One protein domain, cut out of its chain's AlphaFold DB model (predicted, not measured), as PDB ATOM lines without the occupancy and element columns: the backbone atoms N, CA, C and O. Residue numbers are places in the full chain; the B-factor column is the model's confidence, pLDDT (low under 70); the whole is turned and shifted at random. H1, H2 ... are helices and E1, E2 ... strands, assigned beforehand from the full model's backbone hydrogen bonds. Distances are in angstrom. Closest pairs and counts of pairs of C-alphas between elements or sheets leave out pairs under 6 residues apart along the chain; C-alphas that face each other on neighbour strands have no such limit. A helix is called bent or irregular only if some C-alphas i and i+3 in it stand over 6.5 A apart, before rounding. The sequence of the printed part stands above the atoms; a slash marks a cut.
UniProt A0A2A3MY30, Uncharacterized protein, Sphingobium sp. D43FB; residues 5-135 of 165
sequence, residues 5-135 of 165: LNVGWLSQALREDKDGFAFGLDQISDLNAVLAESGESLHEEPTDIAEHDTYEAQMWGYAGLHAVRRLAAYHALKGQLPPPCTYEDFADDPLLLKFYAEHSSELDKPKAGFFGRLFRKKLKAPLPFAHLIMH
ATOM      1  N   LEU A   5     157.840 198.917 164.357       81.62
ATOM      2  CA  LEU A   5     158.941 199.010 165.307       81.62
ATOM      3  C   LEU A   5     159.264 197.602 165.795       81.62
ATOM      4  O   LEU A   5     158.386 196.948 166.353       81.62
ATOM      5  N   ASN A   6     160.513 197.179 165.618       86.25
ATOM      6  CA  ASN A   6     160.976 195.861 166.036       86.25
ATOM      7  C   ASN A   6     162.236 195.969 166.904       86.25
ATOM      8  O   ASN A   6     163.135 196.756 166.604       86.25
ATOM      9  N   VAL A   7     162.311 195.158 167.960       88.44
ATOM     10  CA  VAL A   7     163.488 194.969 168.819       88.44
ATOM     11  C   VAL A   7     163.765 193.473 168.923       88.44
ATOM     12  O   VAL A   7     162.867 192.701 169.251       88.44
ATOM     13  N   GLY A   8     165.005 193.064 168.638       90.75
ATOM     14  CA  GLY A   8     165.385 191.648 168.607       90.75
ATOM     15  C   GLY A   8     164.796 190.881 167.417       90.75
ATOM     16  O   GLY A   8     164.604 189.670 167.505       90.75
ATOM     17  N   TRP A   9     164.518 191.582 166.311       90.88
ATOM     18  CA  TRP A   9     163.855 191.039 165.122       90.88
ATOM     19  C   TRP A   9     164.507 189.753 164.602       90.88
ATOM     20  O   TRP A   9     163.805 188.774 164.382       90.88
ATOM     21  N   LEU A  10     165.838 189.707 164.466       93.00
ATOM     22  CA  LEU A  10     166.516 188.519 163.936       93.00
ATOM     23  C   LEU A  10     166.352 187.296 164.858       93.00
ATOM     24  O   LEU A  10     166.099 186.189 164.386       93.00
ATOM     25  N   SER A  11     166.431 187.499 166.177       94.38
ATOM     26  CA  SER A  11     166.162 186.450 167.171       94.38
ATOM     27  C   SER A  11     164.715 185.950 167.101       94.38
ATOM     28  O   SER A  11     164.469 184.751 167.236       94.38
ATOM     29  N   GLN A  12     163.751 186.852 166.892       93.75
ATOM     30  CA  GLN A  12     162.342 186.496 166.716       93.75
ATOM     31  C   GLN A  12     162.113 185.730 165.406       93.75
ATOM     32  O   GLN A  12     161.522 184.650 165.424       93.75
ATOM     33  N   ALA A  13     162.656 186.222 164.291       93.69
ATOM     34  CA  ALA A  13     162.546 185.583 162.984       93.69
ATOM     35  C   ALA A  13     163.116 184.156 163.005       93.69
ATOM     36  O   ALA A  13     162.485 183.234 162.501       93.69
ATOM     37  N   LEU A  14     164.240 183.920 163.694       94.75
ATOM     38  CA  LEU A  14     164.797 182.571 163.866       94.75
ATOM     39  C   LEU A  14     163.781 181.564 164.440       94.75
ATOM     40  O   LEU A  14     163.821 180.376 164.108       94.75
ATOM     41  N   ARG A  15     162.875 182.025 165.309       93.75
ATOM     42  CA  ARG A  15     161.842 181.193 165.940       93.75
ATOM     43  C   ARG A  15     160.590 181.056 165.077       93.75
ATOM     44  O   ARG A  15     159.999 179.977 165.049       93.75
ATOM     45  N   GLU A  16     160.187 182.135 164.411       94.19
ATOM     46  CA  GLU A  16     158.832 182.296 163.864       94.19
ATOM     47  C   GLU A  16     158.782 182.365 162.330       94.19
ATOM     48  O   GLU A  16     157.811 181.904 161.733       94.19
ATOM     49  N   ASP A  17     159.831 182.881 161.686       94.38
ATOM     50  CA  ASP A  17     159.893 183.163 160.250       94.38
ATOM     51  C   ASP A  17     161.288 182.857 159.681       94.38
ATOM     52  O   ASP A  17     162.194 183.692 159.660       94.38
ATOM     53  N   LYS A  18     161.463 181.624 159.194       92.44
ATOM     54  CA  LYS A  18     162.746 181.158 158.647       92.44
ATOM     55  C   LYS A  18     163.176 181.917 157.396       92.44
ATOM     56  O   LYS A  18     164.378 182.069 157.190       92.44
ATOM     57  N   ASP A  19     162.224 182.361 156.582       93.81
ATOM     58  CA  ASP A  19     162.522 183.091 155.352       93.81
ATOM     59  C   ASP A  19     162.951 184.521 155.703       93.81
ATOM     60  O   ASP A  19     163.978 184.991 155.211       93.81
ATOM     61  N   GLY A  20     162.253 185.170 156.641       90.81
ATOM     62  CA  GLY A  20     162.667 186.454 157.214       90.81
ATOM     63  C   GLY A  20     164.025 186.388 157.919       90.81
ATOM     64  O   GLY A  20     164.836 187.303 157.784       90.81
ATOM     65  N   PHE A  21     164.320 185.285 158.613       94.06
ATOM     66  CA  PHE A  21     165.631 185.052 159.222       94.06
ATOM     67  C   PHE A  21     166.739 184.928 158.171       94.06
ATOM     68  O   PHE A  21     167.772 185.583 158.301       94.06
ATOM     69  N   ALA A  22     166.527 184.122 157.125       93.50
ATOM     70  CA  ALA A  22     167.485 183.975 156.029       93.50
ATOM     71  C   ALA A  22     167.736 185.314 155.322       93.50
ATOM     72  O   ALA A  22     168.885 185.711 155.158       93.50
ATOM     73  N   PHE A  23     166.667 186.056 155.022       90.25
ATOM     74  CA  PHE A  23     166.760 187.407 154.476       90.25
ATOM     75  C   PHE A  23     167.587 188.335 155.378       90.25
ATOM     76  O   PHE A  23     168.482 189.028 154.901       90.25
ATOM     77  N   GLY A  24     167.342 188.325 156.692       89.81
ATOM     78  CA  GLY A  24     168.118 189.117 157.647       89.81
ATOM     79  C   GLY A  24     169.610 188.770 157.650       89.81
ATOM     80  O   GLY A  24     170.446 189.673 157.708       89.81
ATOM     81  N   LEU A  25     169.959 187.483 157.540       92.50
ATOM     82  CA  LEU A  25     171.354 187.047 157.439       92.50
ATOM     83  C   LEU A  25     172.030 187.531 156.155       92.50
ATOM     84  O   LEU A  25     173.183 187.959 156.221       92.50
ATOM     85  N   ASP A  26     171.327 187.514 155.022       91.12
ATOM     86  CA  ASP A  26     171.855 188.030 153.755       91.12
ATOM     87  C   ASP A  26     172.156 189.535 153.867       91.12
ATOM     88  O   ASP A  26     173.263 189.974 153.555       91.12
ATOM     89  N   GLN A  27     171.237 190.316 154.451       88.38
ATOM     90  CA  GLN A  27     171.448 191.753 154.685       88.38
ATOM     91  C   GLN A  27     172.646 192.034 155.612       88.38
ATOM     92  O   GLN A  27     173.430 192.955 155.371       88.38
ATOM     93  N   ILE A  28     172.822 191.236 156.671       91.50
ATOM     94  CA  ILE A  28     173.976 191.355 157.577       91.50
ATOM     95  C   ILE A  28     175.275 190.944 156.871       91.50
ATOM     96  O   ILE A  28     176.322 191.543 157.122       91.50
ATOM     97  N   SER A  29     175.225 189.949 155.983       92.12
ATOM     98  CA  SER A  29     176.372 189.530 155.175       92.12
ATOM     99  C   SER A  29     176.843 190.654 154.250       92.12
ATOM    100  O   SER A  29     178.037 190.970 154.233       92.12
ATOM    101  N   ASP A  30     175.924 191.315 153.544       89.69
ATOM    102  CA  ASP A  30     176.252 192.444 152.664       89.69
ATOM    103  C   ASP A  30     176.821 193.630 153.442       89.69
ATOM    104  O   ASP A  30     177.871 194.173 153.081       89.69
ATOM    105  N   LEU A  31     176.196 193.973 154.574       89.31
ATOM    106  CA  LEU A  31     176.726 194.962 155.510       89.31
ATOM    107  C   LEU A  31     178.164 194.613 155.929       89.31
ATOM    108  O   LEU A  31     179.047 195.471 155.908       89.31
ATOM    109  N   ASN A  32     178.423 193.356 156.288       93.19
ATOM    110  CA  ASN A  32     179.738 192.901 156.735       93.19
ATOM    111  C   ASN A  32     180.806 192.941 155.646       93.19
ATOM    112  O   ASN A  32     181.960 193.240 155.955       93.19
ATOM    113  N   ALA A  33     180.443 192.707 154.388       92.25
ATOM    114  CA  ALA A  33     181.366 192.885 153.277       92.25
ATOM    115  C   ALA A  33     181.799 194.358 153.141       92.25
ATOM    116  O   ALA A  33     182.994 194.641 153.066       92.25
ATOM    117  N   VAL A  34     180.850 195.298 153.216       91.19
ATOM    118  CA  VAL A  34     181.130 196.745 153.161       91.19
ATOM    119  C   VAL A  34     181.979 197.208 154.357       91.19
ATOM    120  O   VAL A  34     182.916 198.002 154.218       91.19
ATOM    121  N   LEU A  35     181.705 196.686 155.555       90.75
ATOM    122  CA  LEU A  35     182.500 196.973 156.752       90.75
ATOM    123  C   LEU A  35     183.931 196.433 156.641       90.75
ATOM    124  O   LEU A  35     184.883 197.144 156.958       90.75
ATOM    125  N   ALA A  36     184.102 195.207 156.143       92.19
ATOM    126  CA  ALA A  36     185.421 194.613 155.947       92.19
ATOM    127  C   ALA A  36     186.261 195.402 154.930       92.19
ATOM    128  O   ALA A  36     187.441 195.663 155.171       92.19
ATOM    129  N   GLU A  37     185.655 195.821 153.817       91.12
ATOM    130  CA  GLU A  37     186.307 196.620 152.769       91.12
ATOM    131  C   GLU A  37     186.756 197.999 153.270       91.12
ATOM    132  O   GLU A  37     187.785 198.516 152.830       91.12
ATOM    133  N   SER A  38     186.026 198.571 154.230       88.56
ATOM    134  CA  SER A  38     186.380 199.832 154.896       88.56
ATOM    135  C   SER A  38     187.335 199.665 156.087       88.56
ATOM    136  O   SER A  38     187.756 200.657 156.681       88.56
ATOM    137  N   GLY A  39     187.729 198.432 156.424       90.00
ATOM    138  CA  GLY A  39     188.605 198.138 157.562       90.00
ATOM    139  C   GLY A  39     187.936 198.308 158.932       90.00
ATOM    140  O   GLY A  39     188.631 198.356 159.948       90.00
ATOM    141  N   GLU A  40     186.607 198.403 158.969       90.56
ATOM    142  CA  GLU A  40     185.807 198.453 160.190       90.56
ATOM    143  C   GLU A  40     185.545 197.038 160.735       90.56
ATOM    144  O   GLU A  40     185.652 196.028 160.033       90.56
ATOM    145  N   SER A  41     185.188 196.937 162.019       91.81
ATOM    146  CA  SER A  41     184.810 195.645 162.600       91.81
ATOM    147  C   SER A  41     183.494 195.138 162.008       91.81
ATOM    148  O   SER A  41     182.563 195.918 161.775       91.81
ATOM    149  N   LEU A  42     183.386 193.820 161.842       93.50
ATOM    150  CA  LEU A  42     182.135 193.180 161.442       93.50
ATOM    151  C   LEU A  42     181.031 193.442 162.480       93.50
ATOM    152  O   LEU A  42     181.303 193.670 163.661       93.50
ATOM    153  N   HIS A  43     179.792 193.442 162.009       91.88
ATOM    154  CA  HIS A  43     178.580 193.430 162.809       91.88
ATOM    155  C   HIS A  43     178.115 191.994 163.060       91.88
ATOM    156  O   HIS A  43     178.039 191.185 162.133       91.88
ATOM    157  N   GLU A  44     177.765 191.705 164.308       91.50
ATOM    158  CA  GLU A  44     177.129 190.458 164.717       91.50
ATOM    159  C   GLU A  44     175.802 190.812 165.387       91.50
ATOM    160  O   GLU A  44     175.771 191.478 166.423       91.50
ATOM    161  N   GLU A  45     174.701 190.411 164.755       90.62
ATOM    162  CA  GLU A  45     173.364 190.640 165.295       90.62
ATOM    163  C   GLU A  45     173.008 189.521 166.289       90.62
ATOM    164  O   GLU A  45     173.149 188.343 165.945       90.62
ATOM    165  N   PRO A  46     172.523 189.845 167.502       91.25
ATOM    166  CA  PRO A  46     172.126 188.834 168.475       91.25
ATOM    167  C   PRO A  46     171.008 187.918 167.958       91.25
ATOM    168  O   PRO A  46     169.963 188.373 167.480       91.25
ATOM    169  N   THR A  47     171.202 186.607 168.108       93.31
ATOM    170  CA  THR A  47     170.228 185.566 167.712       93.31
ATOM    171  C   THR A  47     169.618 184.822 168.903       93.31
ATOM    172  O   THR A  47     168.721 183.997 168.735       93.31
ATOM    173  N   ASP A  48     170.071 185.139 170.115       94.19
ATOM    174  CA  ASP A  48     169.711 184.495 171.374       94.19
ATOM    175  C   ASP A  48     168.925 185.414 172.326       94.19
ATOM    176  O   ASP A  48     168.832 185.138 173.523       94.19
ATOM    177  N   ILE A  49     168.304 186.483 171.809       94.88
ATOM    178  CA  ILE A  49     167.434 187.350 172.615       94.88
ATOM    179  C   ILE A  49     166.194 186.567 173.056       94.88
ATOM    180  O   ILE A  49     165.472 185.986 172.232       94.88
ATOM    181  N   ALA A  50     165.937 186.569 174.366       95.00
ATOM    182  CA  ALA A  50     164.785 185.910 174.958       95.00
ATOM    183  C   ALA A  50     163.473 186.507 174.428       95.00
ATOM    184  O   ALA A  50     163.376 187.703 174.177       95.00
ATOM    185  N   GLU A  51     162.433 185.684 174.291       93.38
ATOM    186  CA  GLU A  51     161.140 186.110 173.730       93.38
ATOM    187  C   GLU A  51     160.542 187.325 174.461       93.38
ATOM    188  O   GLU A  51     160.068 188.262 173.827       93.38
ATOM    189  N   HIS A  52     160.646 187.366 175.793       94.44
ATOM    190  CA  HIS A  52     160.141 188.480 176.603       94.44
ATOM    191  C   HIS A  52     160.946 189.783 176.466       94.44
ATOM    192  O   HIS A  52     160.464 190.828 176.900       94.44
ATOM    193  N   ASP A  53     162.139 189.718 175.872       95.19
ATOM    194  CA  ASP A  53     162.991 190.870 175.562       95.19
ATOM    195  C   ASP A  53     162.864 191.303 174.087       95.19
ATOM    196  O   ASP A  53     163.462 192.302 173.679       95.19
ATOM    197  N   THR A  54     162.078 190.579 173.280       93.12
ATOM    198  CA  THR A  54     161.710 191.003 171.921       93.12
ATOM    199  C   THR A  54     160.444 191.854 171.928       93.12
ATOM    200  O   THR A  54     159.590 191.729 172.807       93.12
ATOM    201  N   TYR A  55     160.325 192.759 170.957       91.25
ATOM    202  CA  TYR A  55     159.173 193.649 170.831       91.25
ATOM    203  C   TYR A  55     158.845 193.888 169.365       91.25
ATOM    204  O   TYR A  55     159.730 194.250 168.594       91.25
ATOM    205  N   GLU A  56     157.566 193.785 169.022       89.50
ATOM    206  CA  GLU A  56     157.032 194.180 167.726       89.50
ATOM    207  C   GLU A  56     155.767 195.015 167.930       89.50
ATOM    208  O   GLU A  56     154.875 194.666 168.710       89.50
ATOM    209  N   ALA A  57     155.666 196.119 167.193       87.06
ATOM    210  CA  ALA A  57     154.416 196.844 167.053       87.06
ATOM    211  C   ALA A  57     154.277 197.439 165.655       87.06
ATOM    212  O   ALA A  57     155.167 198.126 165.147       87.06
ATOM    213  N   GLN A  58     153.096 197.244 165.070       83.94
ATOM    214  CA  GLN A  58     152.680 197.997 163.896       83.94
ATOM    215  C   GLN A  58     152.623 199.482 164.252       83.94
ATOM    216  O   GLN A  58     152.062 199.874 165.279       83.94
ATOM    217  N   MET A  59     153.184 200.323 163.393       79.75
ATOM    218  CA  MET A  59     153.048 201.766 163.526       79.75
ATOM    219  C   MET A  59     151.793 202.223 162.780       79.75
ATOM    220  O   MET A  59     151.312 201.557 161.861       79.75
ATOM    221  N   TRP A  60     151.250 203.385 163.152       80.19
ATOM    222  CA  TRP A  60     150.128 204.021 162.448       80.19
ATOM    223  C   TRP A  60     150.567 204.608 161.096       80.19
ATOM    224  O   TRP A  60     150.485 205.813 160.862       80.19
ATOM    225  N   GLY A  61     151.116 203.759 160.226       80.31
ATOM    226  CA  GLY A  61     151.783 204.166 158.999       80.31
ATOM    227  C   GLY A  61     152.913 205.166 159.256       80.31
ATOM    228  O   GLY A  61     153.539 205.187 160.319       80.31
ATOM    229  N   TYR A  62     153.149 206.028 158.268       78.50
ATOM    230  CA  TYR A  62     154.227 207.013 158.306       78.50
ATOM    231  C   TYR A  62     154.080 208.044 159.432       78.50
ATOM    232  O   TYR A  62     155.061 208.443 160.051       78.50
ATOM    233  N   ALA A  63     152.856 208.448 159.777       82.81
ATOM    234  CA  ALA A  63     152.657 209.399 160.868       82.81
ATOM    235  C   ALA A  63     153.032 208.815 162.239       82.81
ATOM    236  O   ALA A  63     153.447 209.558 163.129       82.81
ATOM    237  N   GLY A  64     152.975 207.487 162.397       85.81
ATOM    238  CA  GLY A  64     153.542 206.814 163.563       85.81
ATOM    239  C   GLY A  64     155.027 207.138 163.752       85.81
ATOM    240  O   GLY A  64     155.469 207.331 164.881       85.81
ATOM    241  N   LEU A  65     155.794 207.293 162.665       84.75
ATOM    242  CA  LEU A  65     157.204 207.691 162.739       84.75
ATOM    243  C   LEU A  65     157.355 209.094 163.310       84.75
ATOM    244  O   LEU A  65     158.187 209.318 164.186       84.75
ATOM    245  N   HIS A  66     156.515 210.030 162.864       87.56
ATOM    246  CA  HIS A  66     156.491 211.376 163.424       87.56
ATOM    247  C   HIS A  66     156.157 211.357 164.919       87.56
ATOM    248  O   HIS A  66     156.818 212.054 165.686       87.56
ATOM    249  N   ALA A  67     155.232 210.499 165.363       89.88
ATOM    250  CA  ALA A  67     154.928 210.335 166.785       89.88
ATOM    251  C   ALA A  67     156.148 209.860 167.599       89.88
ATOM    252  O   ALA A  67     156.459 210.437 168.644       89.88
ATOM    253  N   VAL A  68     156.883 208.855 167.109       89.06
ATOM    254  CA  VAL A  68     158.086 208.349 167.795       89.06
ATOM    255  C   VAL A  68     159.214 209.389 167.779       89.06
ATOM    256  O   VAL A  68     159.831 209.638 168.816       89.06
ATOM    257  N   ARG A  69     159.454 210.072 166.652       89.38
ATOM    258  CA  ARG A  69     160.440 211.168 166.571       89.38
ATOM    259  C   ARG A  69     160.109 212.300 167.543       89.38
ATOM    260  O   ARG A  69     161.001 212.855 168.182       89.38
ATOM    261  N   ARG A  70     158.822 212.605 167.707       92.50
ATOM    262  CA  ARG A  70     158.326 213.597 168.662       92.50
ATOM    263  C   ARG A  70     158.593 213.167 170.108       92.50
ATOM    264  O   ARG A  70     159.131 213.959 170.879       92.50
ATOM    265  N   LEU A  71     158.319 211.909 170.470       92.38
ATOM    266  CA  LEU A  71     158.689 211.346 171.779       92.38
ATOM    267  C   LEU A  71     160.196 211.471 172.043       92.38
ATOM    268  O   LEU A  71     160.603 211.983 173.087       92.38
ATOM    269  N   ALA A  72     161.013 211.066 171.070       90.12
ATOM    270  CA  ALA A  72     162.466 211.119 171.154       90.12
ATOM    271  C   ALA A  72     162.988 212.552 171.355       90.12
ATOM    272  O   ALA A  72     163.809 212.787 172.242       90.12
ATOM    273  N   ALA A  73     162.472 213.524 170.596       89.94
ATOM    274  CA  ALA A  73     162.875 214.925 170.698       89.94
ATOM    275  C   ALA A  73     162.541 215.531 172.070       89.94
ATOM    276  O   ALA A  73     163.383 216.199 172.673       89.94
ATOM    277  N   TYR A  74     161.338 215.284 172.598       93.06
ATOM    278  CA  TYR A  74     160.952 215.785 173.923       93.06
ATOM    279  C   TYR A  74     161.754 215.127 175.043       93.06
ATOM    280  O   TYR A  74     162.214 215.823 175.952       93.06
ATOM    281  N   HIS A  75     161.987 213.818 174.954       91.81
ATOM    282  CA  HIS A  75     162.806 213.116 175.930       91.81
ATOM    283  C   HIS A  75     164.256 213.628 175.911       91.81
ATOM    284  O   HIS A  75     164.798 213.973 176.958       91.81
ATOM    285  N   ALA A  76     164.860 213.777 174.727       86.44
ATOM    286  CA  ALA A  76     166.243 214.230 174.574       86.44
ATOM    287  C   ALA A  76     166.466 215.694 174.987       86.44
ATOM    288  O   ALA A  76     167.484 216.008 175.600       86.44
ATOM    289  N   LEU A  77     165.543 216.599 174.638       86.31
ATOM    290  CA  LEU A  77     165.729 218.041 174.842       86.31
ATOM    291  C   LEU A  77     165.134 218.569 176.147       86.31
ATOM    292  O   LEU A  77     165.599 219.586 176.661       86.31
ATOM    293  N   LYS A  78     164.070 217.936 176.646       90.19
ATOM    294  CA  LYS A  78     163.301 218.431 177.795       90.19
ATOM    295  C   LYS A  78     163.202 217.428 178.943       90.19
ATOM    296  O   LYS A  78     162.747 217.818 180.011       90.19
ATOM    297  N   GLY A  79     163.594 216.166 178.743       91.19
ATOM    298  CA  GLY A  79     163.471 215.126 179.769       91.19
ATOM    299  C   GLY A  79     162.022 214.826 180.166       91.19
ATOM    300  O   GLY A  79     161.765 214.440 181.301       91.19
ATOM    301  N   GLN A  80     161.064 215.048 179.260       93.56
ATOM    302  CA  GLN A  80     159.634 214.853 179.516       93.56
ATOM    303  C   GLN A  80     158.932 214.259 178.292       93.56
ATOM    304  O   GLN A  80     159.493 214.235 177.200       93.56
ATOM    305  N   LEU A  81     157.683 213.824 178.465       93.81
ATOM    306  CA  LEU A  81     156.826 213.397 177.359       93.81
ATOM    307  C   LEU A  81     156.220 214.610 176.621       93.81
ATOM    308  O   LEU A  81     156.035 215.672 177.226       93.81
ATOM    309  N   PRO A  82     155.913 214.484 175.317       93.62
ATOM    310  CA  PRO A  82     155.229 215.528 174.570       93.62
ATOM    311  C   PRO A  82     153.777 215.695 175.046       93.62
ATOM    312  O   PRO A  82     153.165 214.732 175.513       93.62
ATOM    313  N   PRO A  83     153.187 216.896 174.905       92.88
ATOM    314  CA  PRO A  83     151.762 217.076 175.150       92.88
ATOM    315  C   PRO A  83     150.930 216.272 174.129       92.88
ATOM    316  O   PRO A  83     151.384 216.094 172.988       92.88
ATOM    317  N   PRO A  84     149.713 215.828 174.497       92.38
ATOM    318  CA  PRO A  84     148.786 215.205 173.556       92.38
ATOM    319  C   PRO A  84     148.497 216.126 172.364       92.38
ATOM    320  O   PRO A  84     148.387 217.339 172.529       92.38
ATOM    321  N   CYS A  85     148.364 215.549 171.175       91.38
ATOM    322  CA  CYS A  85     147.935 216.231 169.951       91.38
ATOM    323  C   CYS A  85     147.176 215.239 169.064       91.38
ATOM    324  O   CYS A  85     147.089 214.054 169.410       91.38
ATOM    325  N   THR A  86     146.618 215.706 167.947       89.81
ATOM    326  CA  THR A  86     145.997 214.796 166.984       89.81
ATOM    327  C   THR A  86     147.049 214.172 166.072       89.81
ATOM    328  O   THR A  86     148.224 214.547 166.081       89.81
ATOM    329  N   TYR A  87     146.616 213.165 165.320       85.56
ATOM    330  CA  TYR A  87     147.455 212.416 164.393       85.56
ATOM    331  C   TYR A  87     148.058 213.314 163.300       85.56
ATOM    332  O   TYR A  87     149.209 213.139 162.908       85.56
ATOM    333  N   GLU A  88     147.292 214.305 162.848       89.31
ATOM    334  CA  GLU A  88     147.664 215.254 161.798       89.31
ATOM    335  C   GLU A  88     148.783 216.200 162.253       89.31
ATOM    336  O   GLU A  88     149.610 216.608 161.444       89.31
ATOM    337  N   ASP A  89     148.861 216.477 163.556       91.19
ATOM    338  CA  ASP A  89     149.804 217.439 164.127       91.19
ATOM    339  C   ASP A  89     151.197 216.841 164.403       91.19
ATOM    340  O   ASP A  89     152.116 217.563 164.796       91.19
ATOM    341  N   PHE A  90     151.392 215.522 164.254       90.44
ATOM    342  CA  PHE A  90     152.660 214.880 164.631       90.44
ATOM    343  C   PHE A  90     153.864 215.422 163.852       90.44
ATOM    344  O   PHE A  90     154.946 215.564 164.429       90.44
ATOM    345  N   ALA A  91     153.690 215.697 162.556       85.94
ATOM    346  CA  ALA A  91     154.761 216.181 161.686       85.94
ATOM    347  C   ALA A  91     155.122 217.651 161.955       85.94
ATOM    348  O   ALA A  91     156.289 218.026 161.823       85.94
ATOM    349  N   ASP A  92     154.148 218.448 162.397       90.38
ATOM    350  CA  ASP A  92     154.267 219.895 162.585       90.38
ATOM    351  C   ASP A  92     154.646 220.294 164.021       90.38
ATOM    352  O   ASP A  92     154.509 221.456 164.419       90.38
ATOM    353  N   ASP A  93     155.143 219.351 164.833       92.69
ATOM    354  CA  ASP A  93     155.526 219.667 166.204       92.69
ATOM    355  C   ASP A  93     156.635 220.742 166.242       92.69
ATOM    356  O   ASP A  93     157.721 220.539 165.685       92.69
ATOM    357  N   PRO A  94     156.431 221.864 166.961       90.94
ATOM    358  CA  PRO A  94     157.381 222.972 166.958       90.94
ATOM    359  C   PRO A  94     158.778 222.612 167.472       90.94
ATOM    360  O   PRO A  94     159.766 223.216 167.052       90.94
ATOM    361  N   LEU A  95     158.885 221.655 168.404       89.81
ATOM    362  CA  LEU A  95     160.175 221.210 168.924       89.81
ATOM    363  C   LEU A  95     160.912 220.365 167.884       89.81
ATOM    364  O   LEU A  95     162.120 220.529 167.722       89.81
ATOM    365  N   LEU A  96     160.186 219.498 167.178       87.88
ATOM    366  CA  LEU A  96     160.737 218.660 166.119       87.88
ATOM    367  C   LEU A  96     161.195 219.507 164.920       87.88
ATOM    368  O   LEU A  96     162.334 219.373 164.477       87.88
ATOM    369  N   LEU A  97     160.370 220.458 164.469       87.81
ATOM    370  CA  LEU A  97     160.727 221.403 163.403       87.81
ATOM    371  C   LEU A  97     161.953 222.249 163.766       87.81
ATOM    372  O   LEU A  97     162.854 222.440 162.947       87.81
ATOM    373  N   LYS A  98     162.026 222.719 165.018       85.56
ATOM    374  CA  LYS A  98     163.200 223.435 165.522       85.56
ATOM    375  C   LYS A  98     164.447 222.548 165.516       85.56
ATOM    376  O   LYS A  98     165.507 223.013 165.102       85.56
ATOM    377  N   PHE A  99     164.324 221.288 165.937       83.94
ATOM    378  CA  PHE A  99     165.430 220.332 165.903       83.94
ATOM    379  C   PHE A  99     165.965 220.174 164.476       83.94
ATOM    380  O   PHE A  99     167.175 220.292 164.274       83.94
ATOM    381  N   TYR A 100     165.082 219.974 163.492       82.88
ATOM    382  CA  TYR A 100     165.476 219.862 162.087       82.88
ATOM    383  C   TYR A 100     166.211 221.102 161.595       82.88
ATOM    384  O   TYR A 100     167.294 220.968 161.035       82.88
ATOM    385  N   ALA A 101     165.671 222.297 161.842       81.50
ATOM    386  CA  ALA A 101     166.291 223.547 161.409       81.50
ATOM    387  C   ALA A 101     167.697 223.754 162.005       81.50
ATOM    388  O   ALA A 101     168.598 224.250 161.328       81.50
ATOM    389  N   GLU A 102     167.904 223.362 163.264       77.62
ATOM    390  CA  GLU A 102     169.206 223.486 163.925       77.62
ATOM    391  C   GLU A 102     170.235 222.481 163.377       77.62
ATOM    392  O   GLU A 102     171.398 222.846 163.193       77.62
ATOM    393  N   HIS A 103     169.820 221.249 163.063       73.00
ATOM    394  CA  HIS A 103     170.736 220.146 162.742       73.00
ATOM    395  C   HIS A 103     170.909 219.870 161.240       73.00
ATOM    396  O   HIS A 103     171.947 219.341 160.849       73.00
ATOM    397  N   SER A 104     169.974 220.274 160.374       66.19
ATOM    398  CA  SER A 104     170.162 220.206 158.913       66.19
ATOM    399  C   SER A 104     171.267 221.159 158.443       66.19
ATOM    400  O   SER A 104     172.085 220.803 157.599       66.19
ATOM    401  N   SER A 105     171.390 222.324 159.093       53.19
ATOM    402  CA  SER A 105     172.436 223.322 158.817       53.19
ATOM    403  C   SER A 105     173.871 222.836 159.089       53.19
ATOM    404  O   SER A 105     174.843 223.478 158.675       53.19
ATOM    405  N   GLU A 106     174.039 221.724 159.813       51.03
ATOM    406  CA  GLU A 106     175.346 221.114 160.063       51.03
ATOM    407  C   GLU A 106     175.759 220.109 158.981       51.03
ATOM    408  O   GLU A 106     176.962 219.921 158.786       51.03
ATOM    409  N   LEU A 107     174.802 219.534 158.243       46.94
ATOM    410  CA  LEU A 107     175.049 218.575 157.160       46.94
ATOM    411  C   LEU A 107     175.499 219.260 155.856       46.94
ATOM    412  O   LEU A 107     176.280 218.679 155.106       46.94
ATOM    413  N   ASP A 108     175.110 220.521 155.639       45.22
ATOM    414  CA  ASP A 108     175.462 221.310 154.443       45.22
ATOM    415  C   ASP A 108     176.835 222.009 154.512       45.22
ATOM    416  O   ASP A 108     177.240 222.716 153.583       45.22
ATOM    417  N   LYS A 109     177.590 221.864 155.610       49.12
ATOM    418  CA  LYS A 109     178.876 222.568 155.745       49.12
ATOM    419  C   LYS A 109     179.953 221.879 154.896       49.12
ATOM    420  O   LYS A 109     180.239 220.701 155.116       49.12
ATOM    421  N   PRO A 110     180.615 222.599 153.967       46.09
ATOM    422  CA  PRO A 110     181.611 222.006 153.081       46.09
ATOM    423  C   PRO A 110     182.757 221.368 153.874       46.09
ATOM    424  O   PRO A 110     183.172 221.884 154.918       46.09
ATOM    425  N   LYS A 111     183.287 220.245 153.361       49.56
ATOM    426  CA  LYS A 111     184.442 219.540 153.939       49.56
ATOM    427  C   LYS A 111     185.575 220.544 154.166       49.56
ATOM    428  O   LYS A 111     186.133 221.097 153.221       49.56
ATOM    429  N   ALA A 112     185.891 220.796 155.434       53.75
ATOM    430  CA  ALA A 112     186.927 221.739 155.816       53.75
ATOM    431  C   ALA A 112     188.271 221.317 155.194       53.75
ATOM    432  O   ALA A 112     188.730 220.195 155.409       53.75
ATOM    433  N   GLY A 113     188.885 222.216 154.415       55.94
ATOM    434  CA  GLY A 113     190.194 221.994 153.801       55.94
ATOM    435  C   GLY A 113     191.304 221.773 154.834       55.94
ATOM    436  O   GLY A 113     191.086 221.867 156.041       55.94
ATOM    437  N   PHE A 114     192.525 221.510 154.365       56.44
ATOM    438  CA  PHE A 114     193.664 221.076 155.192       56.44
ATOM    439  C   PHE A 114     193.934 221.965 156.432       56.44
ATOM    440  O   PHE A 114     194.275 221.452 157.495       56.44
ATOM    441  N   PHE A 115     193.678 223.277 156.349       54.59
ATOM    442  CA  PHE A 115     193.792 224.218 157.476       54.59
ATOM    443  C   PHE A 115     192.593 224.222 158.446       54.59
ATOM    444  O   PHE A 115     192.737 224.596 159.608       54.59
ATOM    445  N   GLY A 116     191.411 223.781 158.014       53.84
ATOM    446  CA  GLY A 116     190.201 223.734 158.841       53.84
ATOM    447  C   GLY A 116     190.137 222.532 159.790       53.84
ATOM    448  O   GLY A 116     189.370 222.551 160.750       53.84
ATOM    449  N   ARG A 117     190.984 221.511 159.584       53.47
ATOM    450  CA  ARG A 117     191.113 220.355 160.490       53.47
ATOM    451  C   ARG A 117     191.684 220.748 161.860       53.47
ATOM    452  O   ARG A 117     191.284 220.161 162.859       53.47
ATOM    453  N   LEU A 118     192.545 221.773 161.911       57.03
ATOM    454  CA  LEU A 118     193.153 222.288 163.149       57.03
ATOM    455  C   LEU A 118     192.206 223.186 163.968       57.03
ATOM    456  O   LEU A 118     192.367 223.311 165.176       57.03
ATOM    457  N   PHE A 119     191.199 223.778 163.318       52.41
ATOM    458  CA  PHE A 119     190.186 224.645 163.938       52.41
ATOM    459  C   PHE A 119     188.804 223.984 164.016       52.41
ATOM    460  O   PHE A 119     187.797 224.658 164.248       52.41
ATOM    461  N   ARG A 120     188.729 222.658 163.826       49.41
ATOM    462  CA  ARG A 120     187.471 221.918 163.919       49.41
ATOM    463  C   ARG A 120     186.992 221.990 165.368       49.41
ATOM    464  O   ARG A 120     187.522 221.306 166.241       49.41
ATOM    465  N   LYS A 121     186.000 222.850 165.631       52.19
ATOM    466  CA  LYS A 121     185.223 222.819 166.879       52.19
ATOM    467  C   LYS A 121     184.873 221.357 167.149       52.19
ATOM    468  O   LYS A 121     184.379 220.690 166.239       52.19
ATOM    469  N   LYS A 122     185.142 220.867 168.368       45.59
ATOM    470  CA  LYS A 122     184.617 219.571 168.817       45.59
ATOM    471  C   LYS A 122     183.136 219.546 168.446       45.59
ATOM    472  O   LYS A 122     182.408 220.438 168.889       45.59
ATOM    473  N   LEU A 123     182.726 218.590 167.606       49.94
ATOM    474  CA  LEU A 123     181.304 218.346 167.400       49.94
ATOM    475  C   LEU A 123     180.705 218.176 168.796       49.94
ATOM    476  O   LEU A 123     181.269 217.458 169.631       49.94
ATOM    477  N   LYS A 124     179.615 218.895 169.080       57.22
ATOM    478  CA  LYS A 124     178.835 218.594 170.279       57.22
ATOM    479  C   LYS A 124     178.473 217.114 170.195       57.22
ATOM    480  O   LYS A 124     178.193 216.623 169.102       57.22
ATOM    481  N   ALA A 125     178.546 216.410 171.325       56.97
ATOM    482  CA  ALA A 125     178.106 215.024 171.369       56.97
ATOM    483  C   ALA A 125     176.711 214.939 170.725       56.97
ATOM    484  O   ALA A 125     175.890 215.829 170.993       56.97
ATOM    485  N   PRO A 126     176.467 213.954 169.843       64.38
ATOM    486  CA  PRO A 126     175.179 213.839 169.181       64.38
ATOM    487  C   PRO A 126     174.096 213.758 170.253       64.38
ATOM    488  O   PRO A 126     174.255 213.059 171.258       64.38
ATOM    489  N   LEU A 127     173.018 214.522 170.069       71.31
ATOM    490  CA  LEU A 127     171.891 214.470 170.990       71.31
ATOM    491  C   LEU A 127     171.362 213.027 171.061       71.31
ATOM    492  O   LEU A 127     171.381 212.321 170.043       71.31
ATOM    493  N   PRO A 128     170.880 212.570 172.232       79.69
ATOM    494  CA  PRO A 128     170.205 211.284 172.329       79.69
ATOM    495  C   PRO A 128     169.137 211.160 171.239       79.69
ATOM    496  O   PRO A 128     168.397 212.110 170.989       79.69
ATOM    497  N   PHE A 129     169.078 210.000 170.581       81.19
ATOM    498  CA  PHE A 129     168.115 209.706 169.509       81.19
ATOM    499  C   PHE A 129     168.197 210.609 168.266       81.19
ATOM    500  O   PHE A 129     167.310 210.545 167.418       81.19
ATOM    501  N   ALA A 130     169.256 211.414 168.098       79.38
ATOM    502  CA  ALA A 130     169.427 212.242 166.900       79.38
ATOM    503  C   ALA A 130     169.372 211.414 165.607       79.38
ATOM    504  O   ALA A 130     168.848 211.890 164.608       79.38
ATOM    505  N   HIS A 131     169.851 210.167 165.644       74.62
ATOM    506  CA  HIS A 131     169.733 209.232 164.529       74.62
ATOM    507  C   HIS A 131     168.269 208.976 164.150       74.62
ATOM    508  O   HIS A 131     167.912 209.146 163.000       74.62
ATOM    509  N   LEU A 132     167.398 208.663 165.109       81.56
ATOM    510  CA  LEU A 132     165.979 208.395 164.866       81.56
ATOM    511  C   LEU A 132     165.241 209.643 164.365       81.56
ATOM    512  O   LEU A 132     164.380 209.560 163.489       81.56
ATOM    513  N   ILE A 133     165.588 210.804 164.924       83.75
ATOM    514  CA  ILE A 133     164.990 212.083 164.543       83.75
ATOM    515  C   ILE A 133     165.388 212.443 163.107       83.75
ATOM    516  O   ILE A 133     164.514 212.744 162.306       83.75
ATOM    517  N   MET A 134     166.680 212.378 162.772       77.19
ATOM    518  CA  MET A 134     167.232 212.893 161.510       77.19
ATOM    519  C   MET A 134     167.297 211.877 160.369       77.19
ATOM    520  O   MET A 134     167.569 212.276 159.238       77.19
ATOM    521  N   HIS A 135     167.129 210.581 160.638       70.38
ATOM    522  CA  HIS A 135     167.222 209.564 159.595       70.38
ATOM    523  C   HIS A 135     166.128 209.784 158.551       70.38
ATOM    524  O   HIS A 135     164.966 209.959 158.916       70.38
TER     525      HIS A 135
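Overview. This is residues 5 to 135 of the 165 residues of an uncharacterized protein of Sphingobium sp. D43FB (UniProt A0A2A3MY30). The model is an open, flat arch of two lobes joined through the tight link from E2 to H3: one lobe holds the helical hairpin of H1 and H2 with the small two-strand ribbon of E1 and E2, the other holds H3 and H4, about perpendicular, with residues 95 to 99 of H4 packed on residues 69 to 74 of H3, and the short H5 also packed on H3. Residues 113 to 119, in the long link after H4, stick out at the far end of the second lobe. The printed part has 131 residues, with five named helices and two named strands in the order E1, H1, H2, E2, H3, H4, H5; E1 and E2 make an antiparallel sheet, and the class is mostly helix. The whole is loose, with a radius of gyration of the C-alphas of 19.2 A and spans of 49 by 47 by 22 A.

Along the chain. E1 is residues 5 to 7, beginning at C-alpha 5 at (158.941, 199.010, 165.307). H1, residues 9 to 16, is 10.2 A long. H2, residues 18 to 37, is the longest helix at 28.8 A and ends at C-alpha 37 at (186.307, 196.620, 152.769). E2 is residues 55 to 58, 10.4 A long. H3, residues 61 to 78, measures 26.3 A. H4, residues 94 to 107, measures 20.7 A; it is neither bent nor irregular, but only just: C-alphas 102 and 105 are 6.0 A apart. H5, residues 130 to 134, ends at C-alpha 134 at (167.232, 212.893, 161.510).

Arrangement. E1 and E2 are antiparallel neighbours at 170 degrees; N 5 and O 57 are 2.9 A apart and N 7 and O 55 are 2.8 A apart, within hydrogen-bond range. H1 and H2 form a hairpin and touch, opposite ways at a shallow tilt of 31 degrees; the closest C-alphas, of Ala 13 and Phe 21, are 4.9 A apart, and H2 touches with residues 20 to 24 alone. H1 and H2 are apart from H3, H4 and H5. H3 touches H4 about perpendicular, at 86 degrees, with residues 69 to 74 alone; the closest C-alphas, of Arg 70 and Leu 96, are 6.2 A apart. H3 touches H5 with residues 69 to 73 alone, closest at the C-alphas of Arg 69 and Ile 133, 5.1 A. H4 and H5 are close but not clearly touching, closest at the C-alphas of Tyr 100 and Met 134, 7.2 A. Every O i to N i+4 pair is within hydrogen-bond range in H2 and H5; the counts are 3 of 4 in H1, 12 of 14 in H3 and 7 of 10 in H4.

Size, cuts and confidence. The two C-alphas farthest apart, of Glu 16 and Phe 115, are 55.0 A apart. The printed part has no cut. The links from H2 to E2, H3 to H4 and H4 to H5 are long. The mean pLDDT of the printed part is 82.5, and residues 104 to 126 are under 70.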